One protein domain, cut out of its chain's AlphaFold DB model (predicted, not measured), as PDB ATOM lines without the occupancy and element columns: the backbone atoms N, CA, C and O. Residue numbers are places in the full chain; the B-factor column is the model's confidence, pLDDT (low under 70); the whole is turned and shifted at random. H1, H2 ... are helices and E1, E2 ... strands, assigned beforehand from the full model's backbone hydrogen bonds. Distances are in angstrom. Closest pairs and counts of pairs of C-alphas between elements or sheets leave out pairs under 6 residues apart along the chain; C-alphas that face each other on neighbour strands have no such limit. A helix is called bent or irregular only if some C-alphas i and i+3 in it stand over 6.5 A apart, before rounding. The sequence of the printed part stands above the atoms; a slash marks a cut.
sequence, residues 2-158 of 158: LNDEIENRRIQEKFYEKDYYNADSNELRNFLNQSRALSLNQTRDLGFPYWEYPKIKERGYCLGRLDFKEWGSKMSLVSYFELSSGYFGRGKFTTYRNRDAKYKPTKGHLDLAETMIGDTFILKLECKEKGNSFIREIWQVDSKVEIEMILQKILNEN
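Overview. This is residues 2 to 158 of the 158 residues of an uncharacterized protein of Lactococcus hircilactis (UniProt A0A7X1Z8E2). One antiparallel sheet, in the order E3 E2 E1 E4 E5, is strongly twisted and folded back on itself into a small, nearly closed barrel. The helix H5 covers E4 and E5 at one end of the long axis; toward the other end H2, H3 and H4 make a loose cluster with few contacts, and H1 is set off by itself. The printed part has 157 residues, with five named helices and five named strands in the order H1 H2 H3 H4 E1 E2 E3 E4 E5 H5, and its class is mixed, helices and strands. It is compact, with a radius of gyration of the C-alphas of 16.1 A and spans of 49 by 36 by 31 A.

Along the chain. E1, residues 60 to 71, is the longest strand, 25.5 A from C-alpha 60 at (44.344, -38.418, -131.254) to C-alpha 71, and bends by 88 degrees at residue 63. E2 is residues 77 to 83, 18.2 A, and E3 residues 89 to 94, 17.4 A. E4, residues 120 to 127, measures 21.5 A; E5, residues 133 to 140, measures 19.2 A and bends by 63 degrees at residue 136. H5, residues 144 to 156, spans 18.7 A and ends with C-alpha 156 at (47.555, -35.039, -118.255). H1, residues 2 to 12, begins with C-alpha 2 at (47.472, -47.747, -156.136) and spans 15.4 A. H2 is residues 19 to 22, H3 residues 25 to 34, 14.4 A, and H4 residues 40 to 46.

Arrangement. In this folded sheet, one sheet bent back into two leaves, E3 and E2 face E4 and E5, with E1 as the hinge. E1, E2 and E3 form a meander, each strand the antiparallel neighbour of the one before; with E4, neighbour of E1, they make a Greek key. N 62 and O 123 are 2.9 A apart between E1 and E4, N 78 and O 70 2.8 A in the hairpin E1 and E2, N 81 and O 91 2.9 A in the hairpin E2 and E3, and N 134 and O 126 2.8 A in the hairpin E4 and E5. The closest C-alphas of the edge strands E3 and E5, Phe 93 and Phe 134, are 5.6 A apart. H5 is on the sheet at a height of 10.1 A, over E4 and only just over E5, with 3 C-alphas on E5, and runs along the strands, 7 degrees from E4 on the local plane. H4 only grazes the sheet with residues 40 to 43, its closest C-alphas to E1 being Leu 40 and Glu 70, 6.4 A; H3 only grazes it with residues 29 to 33. H2 and H4 are close but not clearly touching, the closest C-alphas, Asp 19 and Leu 46, 5.5 A apart. H1 is apart from the other named elements. In H1, H3, H4 and H5 every O i to N i+4 pair is within hydrogen-bond range; H2 is too short for such a pair.

Size, cuts and confidence. The two farthest C-alphas, Glu 17 and Asn 156, are 49.2 A apart. The printed part has no cut. The links from H4 to E1, 13 residues, and from E3 to E4, 25 residues, are long. The mean pLDDT of the printed part is 82.9; residues under 70 are 2, 85 to 88, 96 to 109, 144 to 145 and 157 to 158.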
ATOM      1  N   LEU A   2      47.388 -49.154-156.600       66.56
ATOM      2  CA  LEU A   2      47.472 -47.747-156.136       66.56
ATOM      3  C   LEU A   2      48.712 -46.996-156.664       66.56
ATOM      4  O   LEU A   2      48.610 -45.848-157.083       66.56
ATOM      5  N   ASN A   3      49.875 -47.653-156.692       75.69
ATOM      6  CA  ASN A   3      51.096 -47.045-157.236       75.69
ATOM      7  C   ASN A   3      50.990 -46.783-158.747       75.69
ATOM      8  O   ASN A   3      51.479 -45.761-159.214       75.69
ATOM      9  N   ASP A   4      50.299 -47.653-159.489       82.50
ATOM     10  CA  ASP A   4      50.106 -47.495-160.936       82.50
ATOM     11  C   ASP A   4      49.145 -46.336-161.241       82.50
ATOM     12  O   ASP A   4      49.350 -45.587-162.190       82.50
ATOM     13  N   GLU A   5      48.115 -46.134-160.414       86.12
ATOM     14  CA  GLU A   5      47.211 -44.979-160.513       86.12
ATOM     15  C   GLU A   5      47.926 -43.656-160.221       86.12
ATOM     16  O   GLU A   5      47.730 -42.677-160.945       86.12
ATOM     17  N   ILE A   6      48.775 -43.626-159.187       85.62
ATOM     18  CA  ILE A   6      49.592 -42.451-158.858       85.62
ATOM     19  C   ILE A   6      50.539 -42.131-160.015       85.62
ATOM     20  O   ILE A   6      50.618 -40.977-160.434       85.62
ATOM     21  N   GLU A   7      51.216 -43.140-160.563       89.94
ATOM     22  CA  GLU A   7      52.158 -42.946-161.661       89.94
ATOM     23  C   GLU A   7      51.465 -42.485-162.948       89.94
ATOM     24  O   GLU A   7      51.882 -41.504-163.565       89.94
ATOM     25  N   ASN A   8      50.332 -43.099-163.301       91.56
ATOM     26  CA  ASN A   8      49.511 -42.656-164.428       91.56
ATOM     27  C   ASN A   8      49.099 -41.189-164.280       91.56
ATOM     28  O   ASN A   8      49.127 -40.429-165.249       91.56
ATOM     29  N   ARG A   9      48.751 -40.767-163.060       90.38
ATOM     30  CA  ARG A   9      48.393 -39.378-162.787       90.38
ATOM     31  C   ARG A   9      49.586 -38.431-162.916       90.38
ATOM     32  O   ARG A   9      49.425 -37.356-163.486       90.38
ATOM     33  N   ARG A  10      50.778 -38.824-162.452       90.44
ATOM     34  CA  ARG A  10      52.009 -38.036-162.644       90.44
ATOM     35  C   ARG A  10      52.294 -37.798-164.122       90.44
ATOM     36  O   ARG A  10      52.591 -36.670-164.502       90.44
ATOM     37  N   ILE A  11      52.135 -38.826-164.954       92.56
ATOM     38  CA  ILE A  11      52.301 -38.714-166.408       92.56
ATOM     39  C   ILE A  11      51.238 -37.777-167.005       92.56
ATOM     40  O   ILE A  11      51.581 -36.851-167.738       92.56
ATOM     41  N   GLN A  12      49.957 -37.967-166.665       91.56
ATOM     42  CA  GLN A  12      48.852 -37.145-167.185       91.56
ATOM     43  C   GLN A  12      48.976 -35.661-166.817       91.56
ATOM     44  O   GLN A  12      48.708 -34.797-167.650       91.56
ATOM     45  N   GLU A  13      49.389 -35.358-165.585       89.88
ATOM     46  CA  GLU A  13      49.577 -33.983-165.107       89.88
ATOM     47  C   GLU A  13      50.967 -33.413-165.453       89.88
ATOM     48  O   GLU A  13      51.290 -32.300-165.034       89.88
ATOM     49  N   LYS A  14      51.781 -34.145-166.234       92.25
ATOM     50  CA  LYS A  14      53.158 -33.767-166.604       92.25
ATOM     51  C   LYS A  14      54.016 -33.421-165.382       92.25
ATOM     52  O   LYS A  14      54.846 -32.523-165.439       92.25
ATOM     53  N   PHE A  15      53.813 -34.125-164.269       91.38
ATOM     54  CA  PHE A  15      54.421 -33.832-162.967       91.38
ATOM     55  C   PHE A  15      55.951 -33.712-163.034       91.38
ATOM     56  O   PHE A  15      56.520 -32.789-162.462       91.38
ATOM     57  N   TYR A  16      56.612 -34.589-163.791       91.88
ATOM     58  CA  TYR A  16      58.070 -34.578-163.952       91.88
ATOM     59  C   TYR A  16      58.603 -33.397-164.776       91.88
ATOM     60  O   TYR A  16      59.798 -33.135-164.749       91.88
ATOM     61  N   GLU A  17      57.743 -32.666-165.491       93.62
ATOM     62  CA  GLU A  17      58.105 -31.433-166.208       93.62
ATOM     63  C   GLU A  17      57.932 -30.185-165.322       93.62
ATOM     64  O   GLU A  17      58.254 -29.079-165.751       93.62
ATOM     65  N   LYS A  18      57.381 -30.330-164.107       93.19
ATOM     66  CA  LYS A  18      57.034 -29.210-163.227       93.19
ATOM     67  C   LYS A  18      58.190 -28.782-162.329       93.19
ATOM     68  O   LYS A  18      59.035 -29.594-161.946       93.19
ATOM     69  N   ASP A  19      58.157 -27.515-161.924       92.94
ATOM     70  CA  ASP A  19      59.157 -26.911-161.039       92.94
ATOM     71  C   ASP A  19      59.272 -27.663-159.713       92.94
ATOM     72  O   ASP A  19      60.375 -27.882-159.229       92.94
ATOM     73  N   TYR A  20      58.155 -28.141-159.153       92.44
ATOM     74  CA  TYR A  20      58.171 -28.880-157.890       92.44
ATOM     75  C   TYR A  20      59.095 -30.109-157.908       92.44
ATOM     76  O   TYR A  20      59.721 -30.412-156.898       92.44
ATOM     77  N   TYR A  21      59.167 -30.828-159.034       90.88
ATOM     78  CA  TYR A  21      59.990 -32.033-159.151       90.88
ATOM     79  C   TYR A  21      61.463 -31.723-159.453       90.88
ATOM     80  O   TYR A  21      62.342 -32.472-159.036       90.88
ATOM     81  N   ASN A  22      61.727 -30.635-160.181       92.44
ATOM     82  CA  ASN A  22      63.054 -30.339-160.732       92.44
ATOM     83  C   ASN A  22      63.834 -29.266-159.961       92.44
ATOM     84  O   ASN A  22      65.042 -29.149-160.155       92.44
ATOM     85  N   ALA A  23      63.168 -28.462-159.129       91.62
ATOM     86  CA  ALA A  23      63.815 -27.406-158.360       91.62
ATOM     87  C   ALA A  23      64.705 -27.974-157.244       91.62
ATOM     88  O   ALA A  23      64.404 -29.014-156.652       91.62
ATOM     89  N   ASP A  24      65.775 -27.248-156.907       93.75
ATOM     90  CA  ASP A  24      66.551 -27.552-155.708       93.75
ATOM     91  C   ASP A  24      65.653 -27.478-154.463       93.75
ATOM     92  O   ASP A  24      64.834 -26.572-154.300       93.75
ATOM     93  N   SER A  25      65.824 -28.441-153.560       88.12
ATOM     94  CA  SER A  25      64.974 -28.572-152.375       88.12
ATOM     95  C   SER A  25      65.006 -27.341-151.457       88.12
ATOM     96  O   SER A  25      63.972 -26.988-150.880       88.12
ATOM     97  N   ASN A  26      66.149 -26.654-151.334       91.31
ATOM     98  CA  ASN A  26      66.264 -25.451-150.511       91.31
ATOM     99  C   ASN A  26      65.683 -24.238-151.233       91.31
ATOM    100  O   ASN A  26      64.974 -23.447-150.611       91.31
ATOM    101  N   GLU A  27      65.944 -24.096-152.533       91.56
ATOM    102  CA  GLU A  27      65.356 -23.028-153.348       91.56
ATOM    103  C   GLU A  27      63.828 -23.108-153.357       91.56
ATOM    104  O   GLU A  27      63.152 -22.111-153.085       91.56
ATOM    105  N   LEU A  28      63.280 -24.308-153.564       92.00
ATOM    106  CA  LEU A  28      61.847 -24.566-153.517       92.00
ATOM    107  C   LEU A  28      61.275 -24.240-152.135       92.00
ATOM    108  O   LEU A  28      60.282 -23.520-152.033       92.00
ATOM    109  N   ARG A  29      61.912 -24.711-151.056       91.88
ATOM    110  CA  ARG A  29      61.468 -24.412-149.686       91.88
ATOM    111  C   ARG A  29      61.491 -22.908-149.398       91.88
ATOM    112  O   ARG A  29      60.546 -22.396-148.799       91.88
ATOM    113  N   ASN A  30      62.525 -22.196-149.840       93.12
ATOM    114  CA  ASN A  30      62.624 -20.746-149.693       93.12
ATOM    115  C   ASN A  30      61.503 -20.032-150.451       93.12
ATOM    116  O   ASN A  30      60.816 -19.199-149.864       93.12
ATOM    117  N   PHE A  31      61.267 -20.397-151.712       92.62
ATOM    118  CA  PHE A  31      60.163 -19.867-152.513       92.62
ATOM    119  C   PHE A  31      58.806 -20.083-151.829       92.62
ATOM    120  O   PHE A  31      58.030 -19.141-151.664       92.62
ATOM    121  N   LEU A  32      58.535 -21.303-151.355       93.06
ATOM    122  CA  LEU A  32      57.282 -21.628-150.670       93.06
ATOM    123  C   LEU A  32      57.078 -20.808-149.390       93.06
ATOM    124  O   LEU A  32      55.945 -20.452-149.068       93.06
ATOM    125  N   ASN A  33      58.165 -20.462-148.699       93.56
ATOM    126  CA  ASN A  33      58.146 -19.666-147.474       93.56
ATOM    127  C   ASN A  33      58.127 -18.144-147.697       93.56
ATOM    128  O   ASN A  33      57.847 -17.410-146.752       93.56
ATOM    129  N   GLN A  34      58.355 -17.645-148.918       90.88
ATOM    130  CA  GLN A  34      58.185 -16.216-149.238       90.88
ATOM    131  C   GLN A  34      56.715 -15.775-149.209       90.88
ATOM    132  O   GLN A  34      56.416 -14.588-149.081       90.88
ATOM    133  N   SER A  35      55.785 -16.725-149.336       82.62
ATOM    134  CA  SER A  35      54.348 -16.470-149.334       82.62
ATOM    135  C   SER A  35      53.666 -17.139-148.141       82.62
ATOM    136  O   SER A  35      54.099 -18.177-147.643       82.62
ATOM    137  N   ARG A  36      52.548 -16.560-147.686       85.31
ATOM    138  CA  ARG A  36      51.750 -17.161-146.607       85.31
ATOM    139  C   ARG A  36      51.128 -18.495-147.025       85.31
ATOM    140  O   ARG A  36      51.132 -19.445-146.263       85.31
ATOM    141  N   ALA A  37      50.576 -18.570-148.228       89.31
ATOM    142  CA  ALA A  37      50.148 -19.809-148.867       89.31
ATOM    143  C   ALA A  37      49.864 -19.524-150.340       89.31
ATOM    144  O   ALA A  37      49.444 -18.415-150.689       89.31
ATOM    145  N   LEU A  38      50.056 -20.528-151.190       90.88
ATOM    146  CA  LEU A  38      49.778 -20.407-152.616       90.88
ATOM    147  C   LEU A  38      48.280 -20.537-152.902       90.88
ATOM    148  O   LEU A  38      47.530 -21.144-152.144       90.88
ATOM    149  N   SER A  39      47.813 -19.949-153.998       89.38
ATOM    150  CA  SER A  39      46.475 -20.235-154.524       89.38
ATOM    151  C   SER A  39      46.432 -21.605-155.204       89.38
ATOM    152  O   SER A  39      47.452 -22.095-155.677       89.38
ATOM    153  N   LEU A  40      45.236 -22.185-155.360       87.75
ATOM    154  CA  LEU A  40      45.057 -23.456-156.076       87.75
ATOM    155  C   LEU A  40      45.671 -23.460-157.492       87.75
ATOM    156  O   LEU A  40      46.190 -24.485-157.927       87.75
ATOM    157  N   ASN A  41      45.610 -22.337-158.216       89.88
ATOM    158  CA  ASN A  41      46.212 -22.241-159.550       89.88
ATOM    159  C   ASN A  41      47.741 -22.281-159.463       89.88
ATOM    160  O   ASN A  41      48.354 -23.095-160.137       89.88
ATOM    161  N   GLN A  42      48.337 -21.507-158.551       91.56
ATOM    162  CA  GLN A  42      49.784 -21.539-158.315       91.56
ATOM    163  C   GLN A  42      50.262 -22.926-157.864       91.56
ATOM    164  O   GLN A  42      51.290 -23.390-158.343       91.56
ATOM    165  N   THR A  43      49.511 -23.620-157.000       91.50
ATOM    166  CA  THR A  43      49.818 -25.004-156.601       91.50
ATOM    167  C   THR A  43      49.863 -25.944-157.810       91.50
ATOM    168  O   THR A  43      50.771 -26.769-157.923       91.50
ATOM    169  N   ARG A  44      48.883 -25.833-158.720       88.56
ATOM    170  CA  ARG A  44      48.801 -26.652-159.944       88.56
ATOM    171  C   ARG A  44      49.906 -26.322-160.938       88.56
ATOM    172  O   ARG A  44      50.455 -27.232-161.557       88.56
ATOM    173  N   ASP A  45      50.225 -25.043-161.087       90.19
ATOM    174  CA  ASP A  45      51.281 -24.590-161.984       90.19
ATOM    175  C   ASP A  45      52.640 -25.096-161.501       90.19
ATOM    176  O   ASP A  45      53.347 -25.721-162.293       90.19
ATOM    177  N   LEU A  46      52.914 -24.947-160.196       93.06
ATOM    178  CA  LEU A  46      54.104 -25.462-159.516       93.06
ATOM    179  C   LEU A  46      54.201 -26.991-159.591       93.06
ATOM    180  O   LEU A  46      55.301 -27.527-159.657       93.06
ATOM    181  N   GLY A  47      53.063 -27.692-159.594       93.00
ATOM    182  CA  GLY A  47      53.004 -29.150-159.694       93.00
ATOM    183  C   GLY A  47      53.113 -29.883-158.359       93.00
ATOM    184  O   GLY A  47      53.596 -31.007-158.334       93.00
ATOM    185  N   PHE A  48      52.678 -29.287-157.242       93.56
ATOM    186  CA  PHE A  48      52.672 -29.987-155.950       93.56
ATOM    187  C   PHE A  48      51.730 -31.215-155.993       93.56
ATOM    188  O   PHE A  48      50.562 -31.059-156.371       93.56
ATOM    189  N   PRO A  49      52.161 -32.420-155.564       91.69
ATOM    190  CA  PRO A  49      51.388 -33.655-155.702       91.69
ATOM    191  C   PRO A  49      50.324 -33.804-154.599       91.69
ATOM    192  O   PRO A  49      50.301 -34.772-153.836       91.69
ATOM    193  N   TYR A  50      49.396 -32.846-154.505       90.25
ATOM    194  CA  TYR A  50      48.367 -32.785-153.454       90.25
ATOM    195  C   TYR A  50      47.465 -34.027-153.390       90.25
ATOM    196  O   TYR A  50      46.837 -34.288-152.362       90.25
ATOM    197  N   TRP A  51      47.351 -34.779-154.488       87.94
ATOM    198  CA  TRP A  51      46.565 -36.011-154.570       87.94
ATOM    199  C   TRP A  51      47.192 -37.182-153.816       87.94
ATOM    200  O   TRP A  51      46.482 -38.131-153.494       87.94
ATOM    201  N   GLU A  52      48.482 -37.107-153.491       88.88
ATOM    202  CA  GLU A  52      49.172 -38.116-152.683       88.88
ATOM    203  C   GLU A  52      48.912 -37.931-151.173       88.88
ATOM    204  O   GLU A  52      49.399 -38.716-150.361       88.88
ATOM    205  N   TYR A  53      48.133 -36.912-150.786       91.56
ATOM    206  CA  TYR A  53      47.774 -36.610-149.400       91.56
ATOM    207  C   TYR A  53      46.297 -36.952-149.135       91.56
ATOM    208  O   TYR A  53      45.400 -36.159-149.456       91.56
ATOM    209  N   PRO A  54      46.003 -38.123-148.539       89.06
ATOM    210  CA  PRO A  54      44.637 -38.517-148.231       89.06
ATOM    211  C   PRO A  54      44.023 -37.651-147.124       89.06
ATOM    212  O   PRO A  54      44.703 -37.071-146.274       89.06
ATOM    213  N   LYS A  55      42.689 -37.602-147.107       88.31
ATOM    214  CA  LYS A  55      41.945 -37.105-145.946       88.31
ATOM    215  C   LYS A  55      41.873 -38.221-144.908       88.31
ATOM    216  O   LYS A  55      41.383 -39.305-145.214       88.31
ATOM    217  N   ILE A  56      42.338 -37.945-143.698       86.81
ATOM    218  CA  ILE A  56      42.404 -38.926-142.607       86.81
ATOM    219  C   ILE A  56      41.066 -38.968-141.852       86.81
ATOM    220  O   ILE A  56      40.313 -37.996-141.888       86.81
ATOM    221  N   LYS A  57      40.741 -40.093-141.199       87.69
ATOM    222  CA  LYS A  57      39.516 -40.290-140.396       87.69
ATOM    223  C   LYS A  57      39.824 -40.826-138.997       87.69
ATOM    224  O   LYS A  57      39.292 -41.841-138.578       87.69
ATOM    225  N   GLU A  58      40.691 -40.125-138.290       83.88
ATOM    226  CA  GLU A  58      41.294 -40.568-137.036       83.88
ATOM    227  C   GLU A  58      41.251 -39.482-135.960       83.88
ATOM    228  O   GLU A  58      41.145 -38.284-136.252       83.88
ATOM    229  N   ARG A  59      41.297 -39.905-134.698       86.25
ATOM    230  CA  ARG A  59      41.330 -39.024-133.523       86.25
ATOM    231  C   ARG A  59      42.595 -39.305-132.727       86.25
ATOM    232  O   ARG A  59      43.004 -40.455-132.630       86.25
ATOM    233  N   GLY A  60      43.172 -38.274-132.119       85.44
ATOM    234  CA  GLY A  60      44.344 -38.418-131.254       85.44
ATOM    235  C   GLY A  60      45.457 -37.452-131.619       85.44
ATOM    236  O   GLY A  60      45.209 -36.423-132.241       85.44
ATOM    237  N   TYR A  61      46.680 -37.775-131.215       85.06
ATOM    238  CA  TYR A  61      47.845 -36.924-131.429       85.06
ATOM    239  C   TYR A  61      48.766 -37.515-132.485       85.06
ATOM    240  O   TYR A  61      48.978 -38.728-132.512       85.06
ATOM    241  N   CYS A  62      49.348 -36.662-133.325       85.88
ATOM    242  CA  CYS A  62      50.438 -37.088-134.184       85.88
ATOM    243  C   CYS A  62      51.533 -36.044-134.381       85.88
ATOM    244  O   CYS A  62      51.287 -34.846-134.280       85.88
ATOM    245  N   LEU A  63      52.743 -36.514-134.677       88.31
ATOM    246  CA  LEU A  63      53.840 -35.670-135.134       88.31
ATOM    247  C   LEU A  63      53.752 -35.517-136.659       88.31
ATOM    248  O   LEU A  63      53.663 -36.515-137.386       88.31
ATOM    249  N   GLY A  64      53.762 -34.275-137.133       90.50
ATOM    250  CA  GLY A  64      53.649 -33.942-138.545       90.50
ATOM    251  C   GLY A  64      54.638 -32.866-138.968       90.50
ATOM    252  O   GLY A  64      54.760 -31.844-138.296       90.50
ATOM    253  N   ARG A  65      55.305 -33.066-140.104       92.62
ATOM    254  CA  ARG A  65      56.088 -32.022-140.771       92.62
ATOM    255  C   ARG A  65      55.229 -31.361-141.839       92.62
ATOM    256  O   ARG A  65      54.630 -32.063-142.651       92.62
ATOM    257  N   LEU A  66      55.139 -30.035-141.836       93.94
ATOM    258  CA  LEU A  66      54.356 -29.300-142.831       93.94
ATOM    259  C   LEU A  66      55.085 -29.317-144.181       93.94
ATOM    260  O   LEU A  66      56.114 -28.669-144.323       93.94
ATOM    261  N   ASP A  67      54.555 -30.020-145.177       93.69
ATOM    262  CA  ASP A  67      55.156 -30.078-146.517       93.69
ATOM    263  C   ASP A  67      54.630 -28.967-147.431       93.69
ATOM    264  O   ASP A  67      55.347 -28.488-148.308       93.69
ATOM    265  N   PHE A  68      53.367 -28.558-147.258       94.62
ATOM    266  CA  PHE A  68      52.756 -27.553-148.127       94.62
ATOM    267  C   PHE A  68      51.516 -26.894-147.519       94.62
ATOM    268  O   PHE A  68      50.827 -27.471-146.673       94.62
ATOM    269  N   LYS A  69      51.181 -25.702-148.020       93.50
ATOM    270  CA  LYS A  69      49.967 -24.961-147.665       93.50
ATOM    271  C   LYS A  69      49.410 -24.189-148.860       93.50
ATOM    272  O   LYS A  69      50.147 -23.530-149.591       93.50
ATOM    273  N   GLU A  70      48.094 -24.250-149.037       92.44
ATOM    274  CA  GLU A  70      47.387 -23.516-150.087       92.44
ATOM    275  C   GLU A  70      46.076 -22.907-149.582       92.44
ATOM    276  O   GLU A  70      45.404 -23.443-148.694       92.44
ATOM    277  N   TRP A  71      45.675 -21.801-150.198       89.19
ATOM    278  CA  TRP A  71      44.351 -21.228-150.038       89.19
ATOM    279  C   TRP A  71      43.340 -21.988-150.898       89.19
ATOM    280  O   TRP A  71      43.376 -21.966-152.130       89.19
ATOM    281  N   GLY A  72      42.395 -22.633-150.228       82.88
ATOM    282  CA  GLY A  72      41.193 -23.194-150.816       82.88
ATOM    283  C   GLY A  72      40.065 -22.168-150.947       82.88
ATOM    284  O   GLY A  72      40.211 -20.961-150.736       82.88
ATOM    285  N   SER A  73      38.872 -22.661-151.277       77.56
ATOM    286  CA  SER A  73      37.689 -21.810-151.411       77.56
ATOM    287  C   SER A  73      37.306 -21.147-150.081       77.56
ATOM    288  O   SER A  73      37.572 -21.675-148.996       77.56
ATOM    289  N   LYS A  74      36.677 -19.966-150.165       76.12
ATOM    290  CA  LYS A  74      36.223 -19.177-149.004       76.12
ATOM    291  C   LYS A  74      37.329 -18.914-147.962       76.12
ATOM    292  O   LYS A  74      37.048 -18.953-146.766       76.12
ATOM    293  N   MET A  75      38.566 -18.667-148.401       75.00
ATOM    294  CA  MET A  75      39.756 -18.466-147.549       75.00
ATOM    295  C   MET A  75      40.141 -19.665-146.660       75.00
ATOM    296  O   MET A  75      40.785 -19.481-145.629       75.00
ATOM    297  N   SER A  76      39.717 -20.889-147.004       79.88
ATOM    298  CA  SER A  76      40.172 -22.077-146.263       79.88
ATOM    299  C   SER A  76      41.666 -22.239-146.431       79.88
ATOM    300  O   SER A  76      42.156 -22.157-147.549       79.88
ATOM    301  N   LEU A  77      42.383 -22.506-145.344       87.12
ATOM    302  CA  LEU A  77      43.748 -22.983-145.472       87.12
ATOM    303  C   LEU A  77      43.701 -24.508-145.564       87.12
ATOM    304  O   LEU A  77      43.124 -25.186-144.704       87.12
ATOM    305  N   VAL A  78      44.271 -25.032-146.639       90.50
ATOM    306  CA  VAL A  78      44.524 -26.456-146.813       90.50
ATOM    307  C   VAL A  78      45.999 -26.677-146.529       90.50
ATOM    308  O   VAL A  78      46.854 -26.001-147.092       90.50
ATOM    309  N   SER A  79      46.284 -27.611-145.636       92.75
ATOM    310  CA  SER A  79      47.631 -27.915-145.165       92.75
ATOM    311  C   SER A  79      47.925 -29.395-145.362       92.75
ATOM    312  O   SER A  79      47.040 -30.244-145.205       92.75
ATOM    313  N   TYR A  80      49.158 -29.675-145.760       94.06
ATOM    314  CA  TYR A  80      49.626 -30.983-146.184       94.06
ATOM    315  C   TYR A  80      50.818 -31.367-145.320       94.06
ATOM    316  O   TYR A  80      51.792 -30.619-145.254       94.06
ATOM    317  N   PHE A  81      50.721 -32.505-144.640       93.75
ATOM    318  CA  PHE A  81      51.731 -32.953-143.688       93.75
ATOM    319  C   PHE A  81      52.251 -34.339-144.034       93.75
ATOM    320  O   PHE A  81      51.463 -35.221-144.390       93.75
ATOM    321  N   GLU A  82      53.547 -34.543-143.829       92.88
ATOM    322  CA  GLU A  82      54.149 -35.861-143.651       92.88
ATOM    323  C   GLU A  82      53.992 -36.273-142.181       92.88
ATOM    324  O   GLU A  82      54.374 -35.524-141.281       92.88
ATOM    325  N   LEU A  83      53.387 -37.436-141.921       89.81
ATOM    326  CA  LEU A  83      52.993 -37.873-140.577       89.81
ATOM    327  C   LEU A  83      53.822 -39.072-140.116       89.81
ATOM    328  O   LEU A  83      53.925 -40.073-140.824       89.81
ATOM    329  N   SER A  84      54.354 -39.000-138.894       79.50
ATOM    330  CA  SER A  84      55.343 -39.969-138.392       79.50
ATOM    331  C   SER A  84      54.859 -40.887-137.264       79.50
ATOM    332  O   SER A  84      55.488 -41.912-137.025       79.50
ATOM    333  N   SER A  85      53.743 -40.594-136.583       62.75
ATOM    334  CA  SER A  85      53.375 -41.297-135.335       62.75
ATOM    335  C   SER A  85      52.017 -42.021-135.339       62.75
ATOM    336  O   SER A  85      51.414 -42.178-134.281       62.75
ATOM    337  N   GLY A  86      51.500 -42.455-136.493       53.81
ATOM    338  CA  GLY A  86      50.256 -43.247-136.497       53.81
ATOM    339  C   GLY A  86      49.662 -43.606-137.857       53.81
ATOM    340  O   GLY A  86      48.918 -44.572-137.946       53.81
ATOM    341  N   TYR A  87      50.020 -42.891-138.926       58.59
ATOM    342  CA  TYR A  87      49.596 -43.191-140.299       58.59
ATOM    343  C   TYR A  87      50.761 -42.820-141.218       58.59
ATOM    344  O   TYR A  87      50.835 -41.685-141.678       58.59
ATOM    345  N   PHE A  88      51.725 -43.740-141.358       57.06
ATOM    346  CA  PHE A  88      53.050 -43.545-141.975       57.06
ATOM    347  C   PHE A  88      52.980 -43.114-143.441       57.06
ATOM    348  O   PHE A  88      53.133 -43.907-144.366       57.06
ATOM    349  N   GLY A  89      52.733 -41.837-143.657       80.38
ATOM    350  CA  GLY A  89      52.639 -41.278-144.982       80.38
ATOM    351  C   GLY A  89      52.234 -39.832-144.869       80.38
ATOM    352  O   GLY A  89      52.987 -38.997-144.380       80.38
ATOM    353  N   ARG A  90      51.039 -39.523-145.354       89.50
ATOM    354  CA  ARG A  90      50.661 -38.156-145.685       89.50
ATOM    355  C   ARG A  90      49.245 -37.855-145.231       89.50
ATOM    356  O   ARG A  90      48.381 -38.730-145.249       89.50
ATOM    357  N   GLY A  91      48.997 -36.612-144.840       91.25
ATOM    358  CA  GLY A  91      47.686 -36.150-144.401       91.25
ATOM    359  C   GLY A  91      47.340 -34.780-144.959       91.25
ATOM    360  O   GLY A  91      48.162 -33.866-144.950       91.25
ATOM    361  N   LYS A  92      46.100 -34.636-145.427       92.19
ATOM    362  CA  LYS A  92      45.511 -33.361-145.842       92.19
ATOM    363  C   LYS A  92      44.505 -32.884-144.800       92.19
ATOM    364  O   LYS A  92      43.514 -33.571-144.539       92.19
ATOM    365  N   PHE A  93      44.690 -31.664-144.301       88.75
ATOM    366  CA  PHE A  93      43.804 -31.050-143.314       88.75
ATOM    367  C   PHE A  93      43.314 -29.678-143.767       88.75
ATOM    368  O   PHE A  93      44.063 -28.858-144.294       88.75
ATOM    369  N   THR A  94      42.028 -29.422-143.533       82.50
ATOM    370  CA  THR A  94      41.409 -28.107-143.728       82.50
ATOM    371  C   THR A  94      41.189 -27.445-142.378       82.50
ATOM    372  O   THR A  94      40.649 -28.078-141.472       82.50
ATOM    373  N   THR A  95      41.524 -26.165-142.253       70.06
ATOM    374  CA  THR A  95      41.475 -25.433-140.975       70.06
ATOM    375  C   THR A  95      40.073 -24.982-140.529       70.06
ATOM    376  O   THR A  95      39.939 -24.244-139.554       70.06
ATOM    377  N   TYR A  96      38.998 -25.416-141.202       65.38
ATOM    378  CA  TYR A  96      37.615 -25.044-140.871       65.38
ATOM    379  C   TYR A  96      36.865 -26.109-140.091       65.38
ATOM    380  O   TYR A  96      36.739 -27.251-140.530       65.38
ATOM    381  N   ARG A  97      36.235 -25.689-138.985       53.38
ATOM    382  CA  ARG A  97      35.273 -26.525-138.259       53.38
ATOM    383  C   ARG A  97      34.005 -26.791-139.075       53.38
ATOM    384  O   ARG A  97      33.422 -27.854-138.898       53.38
ATOM    385  N   ASN A  98      33.539 -25.889-139.947       57.97
ATOM    386  CA  ASN A  98      32.377 -26.097-140.834       57.97
ATOM    387  C   ASN A  98      32.366 -25.103-142.024       57.97
ATOM    388  O   ASN A  98      33.275 -24.292-142.158       57.97
ATOM    389  N   ARG A  99      31.341 -25.176-142.893       57.38
ATOM    390  CA  ARG A  99      31.197 -24.379-144.136       57.38
ATOM    391  C   ARG A  99      31.106 -22.857-143.913       57.38
ATOM    392  O   ARG A  99      31.294 -22.110-144.882       57.38
ATOM    393  N   ASP A 100      30.841 -22.432-142.679       60.72
ATOM    394  CA  ASP A 100      30.539 -21.047-142.301       60.72
ATOM    395  C   ASP A 100      31.628 -20.423-141.409       60.72
ATOM    396  O   ASP A 100      31.686 -19.205-141.242       60.72
ATOM    397  N   ALA A 101      32.538 -21.238-140.868       60.97
ATOM    398  CA  ALA A 101      33.666 -20.778-140.070       60.97
ATOM    399  C   ALA A 101      34.833 -20.352-140.977       60.97
ATOM    400  O   ALA A 101      35.397 -21.179-141.688       60.97
ATOM    401  N   LYS A 102      35.208 -19.065-140.936       60.09
ATOM    402  CA  LYS A 102      36.446 -18.552-141.555       60.09
ATOM    403  C   LYS A 102      37.680 -18.953-140.748       60.09
ATOM    404  O   LYS A 102      37.577 -19.232-139.554       60.09
ATOM    405  N   TYR A 103      38.848 -18.904-141.391       61.44
ATOM    406  CA  TYR A 103      40.114 -19.289-140.766       61.44
ATOM    407  C   TYR A 103      40.446 -18.214-139.757       61.44
ATOM    408  O   TYR A 103      40.619 -17.055-140.130       61.44
ATOM    409  N   LYS A 104      40.459 -18.585-138.484       64.62
ATOM    410  CA  LYS A 104      40.893 -17.713-137.404       64.62
ATOM    411  C   LYS A 104      41.638 -18.581-136.401       64.62
ATOM    412  O   LYS A 104      40.995 -19.436-135.788       64.62
ATOM    413  N   PRO A 105      42.954 -18.393-136.242       63.88
ATOM    414  CA  PRO A 105      43.676 -18.985-135.128       63.88
ATOM    415  C   PRO A 105      42.982 -18.572-133.818       63.88
ATOM    416  O   PRO A 105      42.713 -17.391-133.595       63.88
ATOM    417  N   THR A 106      42.608 -19.535-132.978       63.16
ATOM    418  CA  THR A 106      42.082 -19.286-131.622       63.16
ATOM    419  C   THR A 106      43.161 -19.557-130.569       63.16
ATOM    420  O   THR A 106      44.266 -19.959-130.916       63.16
ATOM    421  N   LYS A 107      42.886 -19.327-129.274       49.09
ATOM    422  CA  LYS A 107      43.867 -19.556-128.191       49.09
ATOM    423  C   LYS A 107      44.474 -20.967-128.290       49.09
ATOM    424  O   LYS A 107      43.734 -21.940-128.210       49.09
ATOM    425  N   GLY A 108      45.795 -21.050-128.476       57.06
ATOM    426  CA  GLY A 108      46.544 -22.305-128.645       57.06
ATOM    427  C   GLY A 108      46.736 -22.776-130.093       57.06
ATOM    428  O   GLY A 108      47.332 -23.824-130.301       57.06
ATOM    429  N   HIS A 109      46.255 -22.025-131.089       66.12
ATOM    430  CA  HIS A 109      46.487 -22.310-132.504       66.12
ATOM    431  C   HIS A 109      47.558 -21.378-133.061       66.12
ATOM    432  O   HIS A 109      47.395 -20.159-133.021       66.12
ATOM    433  N   LEU A 110      48.608 -21.953-133.641       75.81
ATOM    434  CA  LEU A 110      49.495 -21.220-134.537       75.81
ATOM    435  C   LEU A 110      48.760 -20.875-135.837       75.81
ATOM    436  O   LEU A 110      47.894 -21.627-136.305       75.81
ATOM    437  N   ASP A 111      49.109 -19.729-136.419       80.75
ATOM    438  CA  ASP A 111      48.670 -19.387-137.764       80.75
ATOM    439  C   ASP A 111      49.487 -20.200-138.780       80.75
ATOM    440  O   ASP A 111      50.613 -19.851-139.119       80.75
ATOM    441  N   LEU A 112      48.912 -21.296-139.272       84.06
ATOM    442  CA  LEU A 112      49.503 -22.173-140.284       84.06
ATOM    443  C   LEU A 112      49.772 -21.462-141.619       84.06
ATOM    444  O   LEU A 112      50.550 -21.958-142.432       84.06
ATOM    445  N   ALA A 113      49.131 -20.319-141.882       81.88
ATOM    446  CA  ALA A 113      49.482 -19.505-143.037       81.88
ATOM    447  C   ALA A 113      50.815 -18.770-142.806       81.88
ATOM    448  O   ALA A 113      51.499 -18.422-143.761       81.88
ATOM    449  N   GLU A 114      51.231 -18.564-141.560       82.81
ATOM    450  CA  GLU A 114      52.484 -17.885-141.210       82.81
ATOM    451  C   GLU A 114      53.619 -18.857-140.838       82.81
ATOM    452  O   GLU A 114      54.782 -18.474-140.909       82.81
ATOM    453  N   THR A 115      53.322 -20.125-140.533       88.56
ATOM    454  CA  THR A 115      54.341 -21.154-140.232       88.56
ATOM    455  C   THR A 115      55.178 -21.542-141.447       88.56
ATOM    456  O   THR A 115      54.655 -21.559-142.567       88.56
ATOM    457  N   MET A 116      56.436 -21.944-141.251       91.69
ATOM    458  CA  MET A 116      57.295 -22.315-142.373       91.69
ATOM    459  C   MET A 116      57.035 -23.752-142.835       91.69
ATOM    460  O   MET A 116      56.808 -24.676-142.053       91.69
ATOM    461  N   ILE A 117      57.097 -23.962-144.147       93.56
ATOM    462  CA  ILE A 117      57.238 -25.289-144.736       93.56
ATOM    463  C   ILE A 117      58.507 -25.937-144.180       93.56
ATOM    464  O   ILE A 117      59.560 -25.297-144.101       93.56
ATOM    465  N   GLY A 118      58.398 -27.211-143.818       91.69
ATOM    466  CA  GLY A 118      59.424 -28.046-143.207       91.69
ATOM    467  C   GLY A 118      59.458 -27.996-141.677       91.69
ATOM    468  O   GLY A 118      60.174 -28.803-141.084       91.69
ATOM    469  N   ASP A 119      58.684 -27.113-141.043       92.19
ATOM    470  CA  ASP A 119      58.554 -27.094-139.585       92.19
ATOM    471  C   ASP A 119      57.805 -28.337-139.094       92.19
ATOM    472  O   ASP A 119      56.952 -28.908-139.789       92.19
ATOM    473  N   THR A 120      58.149 -28.769-137.882       90.75
ATOM    474  CA  THR A 120      57.572 -29.950-137.242       90.75
ATOM    475  C   THR A 120      56.605 -29.537-136.147       90.75
ATOM    476  O   THR A 120      56.875 -28.639-135.350       90.75
ATOM    477  N   PHE A 121      55.472 -30.231-136.098       89.00
ATOM    478  CA  PHE A 121      54.376 -29.922-135.203       89.00
ATOM    479  C   PHE A 121      53.824 -31.171-134.538       89.00
ATOM    480  O   PHE A 121      53.744 -32.237-135.150       89.00
ATOM    481  N   ILE A 122      53.338 -31.006-133.314       88.00
ATOM    482  CA  ILE A 122      52.393 -31.941-132.715       88.00
ATOM    483  C   ILE A 122      50.984 -31.471-133.078       88.00
ATOM    484  O   ILE A 122      50.606 -30.327-132.823       88.00
ATOM    485  N   LEU A 123      50.211 -32.361-133.689       87.06
ATOM    486  CA  LEU A 123      48.849 -32.134-134.156       87.06
ATOM    487  C   LEU A 123      47.879 -32.891-133.248       87.06
ATOM    488  O   LEU A 123      47.981 -34.110-133.121       87.06
ATOM    489  N   LYS A 124      46.896 -32.201-132.666       86.62
ATOM    490  CA  LYS A 124      45.726 -32.836-132.042       86.62
ATOM    491  C   LYS A 124      44.626 -32.954-133.084       86.62
ATOM    492  O   LYS A 124      44.053 -31.949-133.502       86.62
ATOM    493  N   LEU A 125      44.330 -34.170-133.511       86.31
ATOM    494  CA  LEU A 125      43.316 -34.477-134.508       86.31
ATOM    495  C   LEU A 125      41.976 -34.800-133.848       86.31
ATOM    496  O   LEU A 125      41.879 -35.641-132.953       86.31
ATOM    497  N   GLU A 126      40.921 -34.180-134.364       85.31
ATOM    498  CA  GLU A 126      39.542 -34.560-134.081       85.31
ATOM    499  C   GLU A 126      38.823 -34.989-135.344       85.31
ATOM    500  O   GLU A 126      39.064 -34.453-136.418       85.31
ATOM    501  N   CYS A 127      37.874 -35.909-135.198       84.69
ATOM    502  CA  CYS A 127      37.072 -36.429-136.295       84.69
ATOM    503  C   CYS A 127      35.587 -36.280-135.959       84.69
ATOM    504  O   CYS A 127      35.142 -36.697-134.886       84.69
ATOM    505  N   LYS A 128      34.803 -35.701-136.873       79.44
ATOM    506  CA  LYS A 128      33.335 -35.691-136.758       79.44
ATOM    507  C   LYS A 128      32.778 -37.082-137.065       79.44
ATOM    508  O   LYS A 128      33.358 -37.775-137.888       79.44
ATOM    509  N   GLU A 129      31.614 -37.441-136.515       76.38
ATOM    510  CA  GLU A 129      30.990 -38.775-136.689       76.38
ATOM    511  C   GLU A 129      30.917 -39.279-138.142       76.38
ATOM    512  O   GLU A 129      30.993 -40.477-138.385       76.38
ATOM    513  N   LYS A 130      30.783 -38.375-139.121       75.62
ATOM    514  CA  LYS A 130      30.761 -38.702-140.559       75.62
ATOM    515  C   LYS A 130      31.757 -37.873-141.377       75.62
ATOM    516  O   LYS A 130      31.570 -37.676-142.576       75.62
ATOM    517  N   GLY A 131      32.776 -37.313-140.725       80.19
ATOM    518  CA  GLY A 131      33.723 -36.377-141.330       80.19
ATOM    519  C   GLY A 131      35.129 -36.938-141.474       80.19
ATOM    520  O   GLY A 131      35.433 -38.034-141.022       80.19
ATOM    521  N   ASN A 132      35.988 -36.151-142.117       85.12
ATOM    522  CA  ASN A 132      37.431 -36.347-142.031       85.12
ATOM    523  C   ASN A 132      37.959 -35.631-140.788       85.12
ATOM    524  O   ASN A 132      37.293 -34.736-140.248       85.12
ATOM    525  N   SER A 133      39.161 -36.002-140.377       85.88
ATOM    526  CA  SER A 133      39.873 -35.343-139.302       85.88
ATOM    527  C   SER A 133      40.187 -33.895-139.642       85.88
ATOM    528  O   SER A 133      40.464 -33.544-140.792       85.88
ATOM    529  N   PHE A 134      40.185 -33.055-138.618       84.44
ATOM    530  CA  PHE A 134      40.696 -31.694-138.659       84.44
ATOM    531  C   PHE A 134      41.645 -31.473-137.483       84.44
ATOM    532  O   PHE A 134      41.563 -32.156-136.460       84.44
ATOM    533  N   ILE A 135      42.544 -30.508-137.636       84.94
ATOM    534  CA  ILE A 135      43.480 -30.120-136.582       84.94
ATOM    535  C   ILE A 135      42.702 -29.289-135.554       84.94
ATOM    536  O   ILE A 135      42.260 -28.175-135.849       84.94
ATOM    537  N   ARG A 136      42.491 -29.855-134.362       81.38
ATOM    538  CA  ARG A 136      41.873 -29.173-133.220       81.38
ATOM    539  C   ARG A 136      42.864 -28.258-132.520       81.38
ATOM    540  O   ARG A 136      42.454 -27.168-132.162       81.38
ATOM    541  N   GLU A 137      44.107 -28.681-132.329       83.25
ATOM    542  CA  GLU A 137      45.188 -27.894-131.718       83.25
ATOM    543  C   GLU A 137      46.513 -28.246-132.408       83.25
ATOM    544  O   GLU A 137      46.656 -29.347-132.951       83.25
ATOM    545  N   ILE A 138      47.454 -27.303-132.424       84.31
ATOM    546  CA  ILE A 138      48.761 -27.459-133.064       84.31
ATOM    547  C   ILE A 138      49.838 -26.773-132.232       84.31
ATOM    548  O   ILE A 138      49.668 -25.625-131.823       84.31
ATOM    549  N   TRP A 139      50.955 -27.464-132.026       85.25
ATOM    550  CA  TRP A 139      52.116 -26.934-131.317       85.25
ATOM    551  C   TRP A 139      53.355 -27.118-132.167       85.25
ATOM    552  O   TRP A 139      53.606 -28.222-132.648       85.25
ATOM    553  N   GLN A 140      54.105 -26.038-132.354       86.88
ATOM    554  CA  GLN A 140      55.424 -26.094-132.967       86.88
ATOM    555  C   GLN A 140      56.399 -26.785-132.020       86.88
ATOM    556  O   GLN A 140      56.260 -26.695-130.799       86.88
ATOM    557  N   VAL A 141      57.334 -27.518-132.613       84.31
ATOM    558  CA  VAL A 141      58.389 -28.229-131.908       84.31
ATOM    559  C   VAL A 141      59.727 -27.701-132.408       84.31
ATOM    560  O   VAL A 141      60.177 -28.073-133.490       84.31
ATOM    561  N   ASP A 142      60.370 -26.874-131.595       79.25
ATOM    562  CA  ASP A 142      61.689 -26.298-131.851       79.25
ATOM    563  C   ASP A 142      62.806 -27.107-131.167       79.25
ATOM    564  O   ASP A 142      63.973 -27.033-131.558       79.25
ATOM    565  N   SER A 143      62.479 -27.934-130.163       73.88
ATOM    566  CA  SER A 143      63.461 -28.795-129.491       73.88
ATOM    567  C   SER A 143      62.880 -30.089-128.906       73.88
ATOM    568  O   SER A 143      61.678 -30.231-128.691       73.88
ATOM    569  N   LYS A 144      63.757 -31.050-128.573       69.62
ATOM    570  CA  LYS A 144      63.362 -32.290-127.873       69.62
ATOM    571  C   LYS A 144      62.727 -32.031-126.501       69.62
ATOM    572  O   LYS A 144      61.842 -32.778-126.101       69.62
ATOM    573  N   VAL A 145      63.153 -30.974-125.809       65.19
ATOM    574  CA  VAL A 145      62.610 -30.583-124.496       65.19
ATOM    575  C   VAL A 145      61.140 -30.180-124.623       65.19
ATOM    576  O   VAL A 145      60.310 -30.544-123.792       65.19
ATOM    577  N   GLU A 146      60.786 -29.494-125.706       73.25
ATOM    578  CA  GLU A 146      59.400 -29.107-125.971       73.25
ATOM    579  C   GLU A 146      58.514 -30.311-126.286       73.25
ATOM    580  O   GLU A 146      57.367 -30.345-125.844       73.25
ATOM    581  N   ILE A 147      59.046 -31.336-126.967       74.06
ATOM    582  CA  ILE A 147      58.317 -32.595-127.187       74.06
ATOM    583  C   ILE A 147      57.927 -33.213-125.846       74.06
ATOM    584  O   ILE A 147      56.763 -33.549-125.655       74.06
ATOM    585  N   GLU A 148      58.868 -33.348-124.910       75.50
ATOM    586  CA  GLU A 148      58.596 -33.939-123.595       75.50
ATOM    587  C   GLU A 148      57.535 -33.144-122.825       75.50
ATOM    588  O   GLU A 148      56.597 -33.734-122.287       75.50
ATOM    589  N   MET A 149      57.619 -31.811-122.831       73.44
ATOM    590  CA  MET A 149      56.613 -30.952-122.196       73.44
ATOM    591  C   MET A 149      55.225 -31.104-122.829       73.44
ATOM    592  O   MET A 149      54.221 -31.189-122.115       73.44
ATOM    593  N   ILE A 150      55.147 -31.156-124.162       73.00
ATOM    594  CA  ILE A 150      53.877 -31.325-124.875       73.00
ATOM    595  C   ILE A 150      53.313 -32.730-124.628       73.00
ATOM    596  O   ILE A 150      52.119 -32.862-124.375       73.00
ATOM    597  N   LEU A 151      54.149 -33.772-124.616       76.44
ATOM    598  CA  LEU A 151      53.731 -35.134-124.275       76.44
ATOM    599  C   LEU A 151      53.189 -35.219-122.845       76.44
ATOM    600  O   LEU A 151      52.145 -35.826-122.634       76.44
ATOM    601  N   GLN A 152      53.833 -34.567-121.873       77.44
ATOM    602  CA  GLN A 152      53.313 -34.485-120.504       77.44
ATOM    603  C   GLN A 152      51.946 -33.795-120.459       77.44
ATOM    604  O   GLN A 152      51.028 -34.277-119.800       77.44
ATOM    605  N   LYS A 153      51.763 -32.701-121.208       73.06
ATOM    606  CA  LYS A 153      50.452 -32.050-121.337       73.06
ATOM    607  C   LYS A 153      49.400 -33.002-121.922       73.06
ATOM    608  O   LYS A 153      48.296 -33.069-121.398       73.06
ATOM    609  N   ILE A 154      49.751 -33.760-122.962       74.81
ATOM    610  CA  ILE A 154      48.872 -34.757-123.591       74.81
ATOM    611  C   ILE A 154      48.469 -35.856-122.602       74.81
ATOM    612  O   ILE A 154      47.301 -36.238-122.556       74.81
ATOM    613  N   LEU A 155      49.424 -36.360-121.819       78.50
ATOM    614  CA  LEU A 155      49.190 -37.411-120.828       78.50
ATOM    615  C   LEU A 155      48.308 -36.933-119.667       78.50
ATOM    616  O   LEU A 155      47.551 -37.734-119.141       78.50
ATOM    617  N   ASN A 156      48.365 -35.644-119.318       74.44
ATOM    618  CA  ASN A 156      47.555 -35.039-118.255       74.44
ATOM    619  C   ASN A 156      46.157 -34.568-118.715       74.44
ATOM    620  O   ASN A 156      45.347 -34.167-117.881       74.44
ATOM    621  N   GLU A 157      45.881 -34.542-120.024       67.19
ATOM    622  CA  GLU A 157      44.558 -34.215-120.588       67.19
ATOM    623  C   GLU A 157      43.624 -35.437-120.712       67.19
ATOM    624  O   GLU A 157      42.446 -35.260-121.033       67.19
ATOM    625  N   ASN A 158      44.139 -36.649-120.474       51.12
ATOM    626  CA  ASN A 158      43.381 -37.906-120.425       51.12
ATOM    627  C   ASN A 158      43.191 -38.379-118.982       51.12
ATOM    628  O   ASN A 158      42.189 -39.091-118.750       51.12
TER     629      ASN A 158